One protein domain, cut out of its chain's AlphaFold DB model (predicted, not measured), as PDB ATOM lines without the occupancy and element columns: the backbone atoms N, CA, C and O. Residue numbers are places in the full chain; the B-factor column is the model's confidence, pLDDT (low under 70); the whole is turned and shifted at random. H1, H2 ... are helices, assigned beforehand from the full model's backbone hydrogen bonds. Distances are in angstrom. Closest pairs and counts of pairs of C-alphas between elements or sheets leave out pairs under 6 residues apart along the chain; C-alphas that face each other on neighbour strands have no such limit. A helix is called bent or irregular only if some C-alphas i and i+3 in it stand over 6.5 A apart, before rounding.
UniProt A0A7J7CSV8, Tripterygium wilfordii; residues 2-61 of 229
ATOM      1  N   SER A   2      28.042  27.462 118.248       34.25
ATOM      2  CA  SER A   2      28.212  26.008 118.134       34.25
ATOM      3  C   SER A   2      29.544  25.625 118.777       34.25
ATOM      4  O   SER A   2      30.581  26.189 118.428       34.25
ATOM      5  N   LEU A   3      29.490  24.727 119.759       37.75
ATOM      6  CA  LEU A   3      30.654  24.145 120.416       37.75
ATOM      7  C   LEU A   3      31.421  23.307 119.386       37.75
ATOM      8  O   LEU A   3      31.105  22.141 119.161       37.75
ATOM      9  N   MET A   4      32.432  23.902 118.749       44.12
ATOM     10  CA  MET A   4      33.466  23.111 118.085       44.12
ATOM     11  C   MET A   4      34.138  22.227 119.150       44.12
ATOM     12  O   MET A   4      34.496  22.749 120.209       44.12
ATOM     13  N   PRO A   5      34.324  20.917 118.906       52.12
ATOM     14  CA  PRO A   5      35.000  20.016 119.834       52.12
ATOM     15  C   PRO A   5      36.329  20.619 120.311       52.12
ATOM     16  O   PRO A   5      37.132  21.065 119.491       52.12
ATOM     17  N   ASN A   6      36.578  20.629 121.623       52.31
ATOM     18  CA  ASN A   6      37.718  21.324 122.251       52.31
ATOM     19  C   ASN A   6      39.100  20.969 121.646       52.31
ATOM     20  O   ASN A   6      40.019  21.792 121.671       52.31
ATOM     21  N   GLY A   7      39.247  19.780 121.046       54.72
ATOM     22  CA  GLY A   7      40.451  19.383 120.303       54.72
ATOM     23  C   GLY A   7      40.670  20.175 119.007       54.72
ATOM     24  O   GLY A   7      41.781  20.625 118.744       54.72
ATOM     25  N   ILE A   8      39.607  20.444 118.242       56.50
ATOM     26  CA  ILE A   8      39.670  21.190 116.972       56.50
ATOM     27  C   ILE A   8      40.033  22.659 117.227       56.50
ATOM     28  O   ILE A   8      40.832  23.234 116.493       56.50
ATOM     29  N   SER A   9      39.519  23.253 118.312       61.75
ATOM     30  CA  SER A   9      39.866  24.628 118.709       61.75
ATOM     31  C   SER A   9      41.360  24.789 119.013       61.75
ATOM     32  O   SER A   9      41.968  25.794 118.647       61.75
ATOM     33  N   SER A  10      41.965  23.787 119.654       65.44
ATOM     34  CA  SER A  10      43.385  23.812 120.020       65.44
ATOM     35  C   SER A  10      44.285  23.676 118.791       65.44
ATOM     36  O   SER A  10      45.225  24.455 118.626       65.44
ATOM     37  N   SER A  11      43.954  22.760 117.880       67.94
ATOM     38  CA  SER A  11      44.710  22.570 116.639       67.94
ATOM     39  C   SER A  11      44.573  23.760 115.686       67.94
ATOM     40  O   SER A  11      45.570  24.200 115.121       67.94
ATOM     41  N   LEU A  12      43.384  24.367 115.573       75.06
ATOM     42  CA  LEU A  12      43.188  25.615 114.822       75.06
ATOM     43  C   LEU A  12      44.064  26.747 115.370       75.06
ATOM     44  O   LEU A  12      44.731  27.431 114.600       75.06
ATOM     45  N   LYS A  13      44.117  26.928 116.697       77.50
ATOM     46  CA  LYS A  13      44.999  27.931 117.323       77.50
ATOM     47  C   LYS A  13      46.468  27.713 116.959       77.50
ATOM     48  O   LYS A  13      47.189  28.688 116.772       77.50
ATOM     49  N   MET A  14      46.908  26.459 116.856       77.50
ATOM     50  CA  MET A  14      48.274  26.134 116.446       77.50
ATOM     51  C   MET A  14      48.545  26.544 114.992       77.50
ATOM     52  O   MET A  14      49.563  27.180 114.733       77.50
ATOM     53  N   VAL A  15      47.615  26.255 114.075       81.44
ATOM     54  CA  VAL A  15      47.716  26.653 112.658       81.44
ATOM     55  C   VAL A  15      47.791  28.173 112.525       81.44
ATOM     56  O   VAL A  15      48.729  28.693 111.929       81.44
ATOM     57  N   TRP A  16      46.877  28.902 113.169       82.88
ATOM     58  CA  TRP A  16      46.889  30.368 113.156       82.88
ATOM     59  C   TRP A  16      48.166  30.957 113.753       82.88
ATOM     60  O   TRP A  16      48.685  31.958 113.263       82.88
ATOM     61  N   ARG A  17      48.712  30.325 114.799       85.19
ATOM     62  CA  ARG A  17      49.988  30.744 115.382       85.19
ATOM     63  C   ARG A  17      51.143  30.557 114.401       85.19
ATOM     64  O   ARG A  17      51.989  31.443 114.327       85.19
ATOM     65  N   ALA A  18      51.177  29.447 113.665       85.12
ATOM     66  CA  ALA A  18      52.190  29.204 112.640       85.12
ATOM     67  C   ALA A  18      52.097  30.241 111.512       85.12
ATOM     68  O   ALA A  18      53.095  30.890 111.206       85.12
ATOM     69  N   ILE A  19      50.889  30.478 110.989       87.50
ATOM     70  CA  ILE A  19      50.624  31.501 109.967       87.50
ATOM     71  C   ILE A  19      51.102  32.877 110.446       87.50
ATOM     72  O   ILE A  19      51.884  33.524 109.760       87.50
ATOM     73  N   SER A  20      50.748  33.285 111.668       87.44
ATOM     74  CA  SER A  20      51.167  34.584 112.215       87.44
ATOM     75  C   SER A  20      52.689  34.727 112.357       87.44
ATOM     76  O   SER A  20      53.234  35.821 112.201       87.44
ATOM     77  N   VAL A  21      53.404  33.641 112.671       88.75
ATOM     78  CA  VAL A  21      54.876  33.658 112.724       88.75
ATOM     79  C   VAL A  21      55.466  33.828 111.327       88.75
ATOM     80  O   VAL A  21      56.423  34.587 111.173       88.75
ATOM     81  N   ILE A  22      54.889  33.155 110.330       89.12
ATOM     82  CA  ILE A  22      55.302  33.264 108.931       89.12
ATOM     83  C   ILE A  22      55.052  34.685 108.418       89.12
ATOM     84  O   ILE A  22      55.979  35.303 107.913       89.12
ATOM     85  N   GLU A  23      53.868  35.257 108.649       88.00
ATOM     86  CA  GLU A  23      53.528  36.631 108.240       88.00
ATOM     87  C   GLU A  23      54.506  37.666 108.807       88.00
ATOM     88  O   GLU A  23      54.982  38.542 108.090       88.00
ATOM     89  N   LYS A  24      54.879  37.541 110.088       90.38
ATOM     90  CA  LYS A  24      55.856  38.447 110.720       90.38
ATOM     91  C   LYS A  24      57.242  38.383 110.083       90.38
ATOM     92  O   LYS A  24      58.015  39.326 110.228       90.38
ATOM     93  N   ARG A  25      57.573  37.264 109.440       89.94
ATOM     94  CA  ARG A  25      58.859  37.022 108.782       89.94
ATOM     95  C   ARG A  25      58.757  37.051 107.259       89.94
ATOM     96  O   ARG A  25      59.772  36.843 106.610       89.94
ATOM     97  N   ALA A  26      57.587  37.351 106.693       86.19
ATOM     98  CA  ALA A  26      57.350  37.286 105.254       86.19
ATOM     99  C   ALA A  26      58.313  38.187 104.464       86.19
ATOM    100  O   ALA A  26      58.833  37.778 103.440       86.19
ATOM    101  N   ASN A  27      58.659  39.364 104.996       85.62
ATOM    102  CA  ASN A  27      59.612  40.279 104.351       85.62
ATOM    103  C   ASN A  27      61.078  39.794 104.374       85.62
ATOM    104  O   ASN A  27      61.952  40.485 103.861       85.62
ATOM    105  N   GLN A  28      61.372  38.676 105.043       90.94
ATOM    106  CA  GLN A  28      62.719  38.107 105.191       90.94
ATOM    107  C   GLN A  28      62.836  36.708 104.572       90.94
ATOM    108  O   GLN A  28      63.905  36.105 104.650       90.94
ATOM    109  N   LEU A  29      61.739  36.158 104.046       88.69
ATOM    110  CA  LEU A  29      61.653  34.782 103.577       88.69
ATOM    111  C   LEU A  29      61.084  34.769 102.164       88.69
ATOM    112  O   LEU A  29      59.953  35.197 101.960       88.69
ATOM    113  N   ASP A  30      61.839  34.211 101.225       87.69
ATOM    114  CA  ASP A  30      61.361  34.023  99.853       87.69
ATOM    115  C   ASP A  30      60.462  32.781  99.740       87.69
ATOM    116  O   ASP A  30      59.460  32.784  99.030       87.69
ATOM    117  N   TYR A  31      60.779  31.724 100.501       90.06
ATOM    118  CA  TYR A  31      60.048  30.457 100.487       90.06
ATOM    119  C   TYR A  31      59.798  29.921 101.896       90.06
ATOM    120  O   TYR A  31      60.618  30.068 102.806       90.06
ATOM    121  N   VAL A  32      58.673  29.223 102.052       91.69
ATOM    122  CA  VAL A  32      58.328  28.467 103.259       91.69
ATOM    123  C   VAL A  32      58.092  27.016 102.868       91.69
ATOM    124  O   VAL A  32      57.137  26.703 102.164       91.69
ATOM    125  N   LEU A  33      58.956  26.125 103.346       91.62
ATOM    126  CA  LEU A  33      58.797  24.687 103.162       91.62
ATOM    127  C   LEU A  33      58.006  24.117 104.338       91.62
ATOM    128  O   LEU A  33      58.402  24.266 105.495       91.62
ATOM    129  N   VAL A  34      56.885  23.469 104.033       91.31
ATOM    130  CA  VAL A  34      56.033  22.809 105.023       91.31
ATOM    131  C   VAL A  34      56.201  21.308 104.869       91.31
ATOM    132  O   VAL A  34      55.782  20.733 103.868       91.31
ATOM    133  N   ASP A  35      56.810  20.680 105.870       90.81
ATOM    134  CA  ASP A  35      56.922  19.227 105.913       90.81
ATOM    135  C   ASP A  35      55.609  18.599 106.401       90.81
ATOM    136  O   ASP A  35      54.931  19.125 107.291       90.81
ATOM    137  N   THR A  36      55.247  17.467 105.805       90.25
ATOM    138  CA  THR A  36      54.002  16.749 106.100       90.25
ATOM    139  C   THR A  36      54.315  15.403 106.756       90.25
ATOM    140  O   THR A  36      55.417  14.884 106.602       90.25
ATOM    141  N   PRO A  37      53.385  14.807 107.523       88.50
ATOM    142  CA  PRO A  37      53.587  13.472 108.082       88.50
ATOM    143  C   PRO A  37      53.986  12.444 107.011       88.50
ATOM    144  O   PRO A  37      53.414  12.429 105.927       88.50
ATOM    145  N   GLY A  38      54.903  11.528 107.346       80.62
ATOM    146  CA  GLY A  38      55.450  10.559 106.383       80.62
ATOM    147  C   GLY A  38      54.429   9.591 105.766       80.62
ATOM    148  O   GLY A  38      54.688   9.024 104.709       80.62
ATOM    149  N   HIS A  39      53.262   9.420 106.393       86.12
ATOM    150  CA  HIS A  39      52.114   8.745 105.787       86.12
ATOM    151  C   HIS A  39      51.190   9.784 105.160       86.12
ATOM    152  O   HIS A  39      50.486  10.514 105.868       86.12
ATOM    153  N   ILE A  40      51.183   9.830 103.829       87.38
ATOM    154  CA  ILE A  40      50.472  10.849 103.058       87.38
ATOM    155  C   ILE A  40      48.969  10.870 103.356       87.38
ATOM    156  O   ILE A  40      48.357  11.936 103.358       87.38
ATOM    157  N   GLU A  41      48.366   9.726 103.681       85.94
ATOM    158  CA  GLU A  41      46.936   9.599 103.949       85.94
ATOM    159  C   GLU A  41      46.513  10.336 105.219       85.94
ATOM    160  O   GLU A  41      45.412  10.885 105.289       85.94
ATOM    161  N   ILE A  42      47.406  10.406 106.212       85.94
ATOM    162  CA  ILE A  42      47.164  11.154 107.450       85.94
ATOM    163  C   ILE A  42      47.004  12.642 107.133       85.94
ATOM    164  O   ILE A  42      46.224  13.333 107.786       85.94
ATOM    165  N   PHE A  43      47.702  13.149 106.118       87.31
ATOM    166  CA  PHE A  43      47.596  14.545 105.718       87.31
ATOM    167  C   PHE A  43      46.449  14.774 104.725       87.31
ATOM    168  O   PHE A  43      45.565  15.587 104.981       87.31
ATOM    169  N   THR A  44      46.409  14.031 103.621       85.62
ATOM    170  CA  THR A  44      45.486  14.295 102.504       85.62
ATOM    171  C   THR A  44      44.039  13.905 102.802       85.62
ATOM    172  O   THR A  44      43.112  14.536 102.286       85.62
ATOM    173  N   TRP A  45      43.803  12.900 103.653       84.44
ATOM    174  CA  TRP A  45      42.454  12.429 103.994       84.44
ATOM    175  C   TRP A  45      41.955  12.894 105.359       84.44
ATOM    176  O   TRP A  45      40.765  12.747 105.640       84.44
ATOM    177  N   SER A  46      42.797  13.526 106.181       87.38
ATOM    178  CA  SER A  46      42.328  14.090 107.448       87.38
ATOM    179  C   SER A  46      41.639  15.441 107.266       87.38
ATOM    180  O   SER A  46      42.030  16.283 106.455       87.38
ATOM    181  N   ALA A  47      40.628  15.686 108.104       81.25
ATOM    182  CA  ALA A  47      39.992  16.999 108.196       81.25
ATOM    183  C   ALA A  47      40.999  18.090 108.596       81.25
ATOM    184  O   ALA A  47      40.890  19.229 108.155       81.25
ATOM    185  N   PHE A  48      41.997  17.741 109.412       83.12
ATOM    186  CA  PHE A  48      43.005  18.689 109.864       83.12
ATOM    187  C   PHE A  48      43.980  19.092 108.749       83.12
ATOM    188  O   PHE A  48      44.251  20.281 108.599       83.12
ATOM    189  N   GLY A  49      44.457  18.145 107.935       85.94
ATOM    190  CA  GLY A  49      45.320  18.454 106.790       85.94
ATOM    191  C   GLY A  49      44.604  19.283 105.723       85.94
ATOM    192  O   GLY A  49      45.190  20.220 105.182       85.94
ATOM    193  N   ALA A  50      43.307  19.034 105.506       86.56
ATOM    194  CA  ALA A  50      42.476  19.881 104.650       86.56
ATOM    195  C   ALA A  50      42.374  21.323 105.182       86.56
ATOM    196  O   ALA A  50      42.615  22.262 104.429       86.56
ATOM    197  N   ILE A  51      42.096  21.504 106.482       86.50
ATOM    198  CA  ILE A  51      42.028  22.832 107.119       86.50
ATOM    199  C   ILE A  51      43.363  23.571 107.009       86.50
ATOM    200  O   ILE A  51      43.374  24.762 106.717       86.50
ATOM    201  N   ILE A  52      44.483  22.881 107.249       88.50
ATOM    202  CA  ILE A  52      45.821  23.460 107.091       88.50
ATOM    203  C   ILE A  52      46.008  23.930 105.653       88.50
ATOM    204  O   ILE A  52      46.288  25.101 105.431       88.50
ATOM    205  N   THR A  53      45.820  23.034 104.688       89.88
ATOM    206  CA  THR A  53      46.067  23.320 103.271       89.88
ATOM    207  C   THR A  53      45.214  24.491 102.783       89.88
ATOM    208  O   THR A  53      45.725  25.389 102.122       89.88
ATOM    209  N   GLU A  54      43.936  24.530 103.168       86.62
ATOM    210  CA  GLU A  54      43.033  25.634 102.840       86.62
ATOM    211  C   GLU A  54      43.455  26.944 103.520       86.62
ATOM    212  O   GLU A  54      43.462  27.991 102.878       86.62
ATOM    213  N   ALA A  55      43.853  26.908 104.796       87.81
ATOM    214  CA  ALA A  55      44.323  28.099 105.500       87.81
ATOM    215  C   ALA A  55      45.598  28.675 104.864       87.81
ATOM    216  O   ALA A  55      45.683  29.882 104.663       87.81
ATOM    217  N   PHE A  56      46.559  27.819 104.502       89.50
ATOM    218  CA  PHE A  56      47.774  28.242 103.804       89.50
ATOM    219  C   PHE A  56      47.460  28.825 102.430       89.50
ATOM    220  O   PHE A  56      47.909  29.929 102.149       89.50
ATOM    221  N   ALA A  57      46.627  28.159 101.629       88.25
ATOM    222  CA  ALA A  57      46.224  28.661 100.320       88.25
ATOM    223  C   ALA A  57      45.501  30.018 100.409       88.25
ATOM    224  O   ALA A  57      45.743  30.934  99.631       88.25
ATOM    225  N   LEU A  58      44.631  30.214 101.399       85.38
ATOM    226  CA  LEU A  58      43.919  31.486 101.546       85.38
ATOM    227  C   LEU A  58      44.825  32.658 101.945       85.38
ATOM    228  O   LEU A  58      44.476  33.803 101.649       85.38
ATOM    229  N   THR A  59      45.941  32.392 102.627       86.06
ATOM    230  CA  THR A  59      46.854  33.431 103.124       86.06
ATOM    231  C   THR A  59      48.068  33.634 102.219       86.06
ATOM    232  O   THR A  59      48.520  34.764 102.047       86.06
ATOM    233  N   PHE A  60      48.584  32.564 101.620       88.44
ATOM    234  CA  PHE A  60      49.827  32.549 100.860       88.44
ATOM    235  C   PHE A  60      49.647  31.835  99.523       88.44
ATOM    236  O   PHE A  60      48.830  30.924  99.371       88.44
ATOM    237  N   LEU A  61      50.489  32.202  98.562       89.75
ATOM    238  CA  LEU A  61      50.665  31.407  97.360       89.75
ATOM    239  C   LEU A  61      51.201  30.031  97.762       89.75
ATOM    240  O   LEU A  61      52.283  29.929  98.340       89.75
TER     241      LEU A  61
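This is residues 2 to 61 of the 229 residues of a protein of Tripterygium wilfordii (UniProt A0A7J7CSV8). One long helix, H1, has a shorter helix, H3, running beside part of it in the same direction, and a long unnamed link, residues 29 to 39, folds back from the end of H1 to the small helix H2, from which the chain turns into H3. The link and the two later helices make an open loop on one side of H1, and residues 2 to 7, of which 6 and 7 belong to H1, stick out at the other end. The printed part has 60 residues with three named helices, H1, H2 and H3 in that order, and no named strand; the class is all helix. It is only just loose, close to compact, with a radius of gyration of the C-alphas of 12.8 A, and the C-alphas span 36 by 28 by 16 A.

H1 holds residues 6 to 28 and begins at C-alpha 6, at (37.718, 21.324, 122.251). It measures 34.6 A from first to last C-alpha and ends at C-alpha 28, at (62.719, 38.107, 105.191). H1 is irregular: C-alphas 24 and 27 are 7.6 A apart, and its line is a rough one. H2 holds residues 40 to 44. H3 holds residues 47 to 59, measures 18.5 A and ends at C-alpha 59, at (46.854, 33.431, 103.124).

H1 and H3 only just touch, with 3 pairs of C-alphas within 8 A. Their closest C-alphas are those of Val 15 and Ile 52, 6.7 A apart. H1 touches H3 with residues 11 to 19 alone. The two run the same way at a shallow tilt of 30 degrees, with 11.2 A from centre to centre. H1 and H2 are apart. H2 and H3 touch only at the corner by their link, where the closest C-alphas, those of Phe 43 and Gly 49, are 4.6 A apart. H3 touches H2 with residues 49 to 50 alone. In H2 and H3 each O i to N i+4 pair is within hydrogen-bond range; in H1 17 of 19 are.

The two C-alphas farthest apart are those of Ser 2 and Gln 28, at 38.8 A, and the first and last printed C-alphas, of Ser 2 and Leu 61, are 31.1 A apart. The printed part has no cut. The link from H1 to H2, with 11 residues between them, is long; the link from H2 to H3, with 2 residues, is tight. Residues 2 to 7 stand free. The mean pLDDT of the printed part is 81.0, and residues 2 to 11 are under 70.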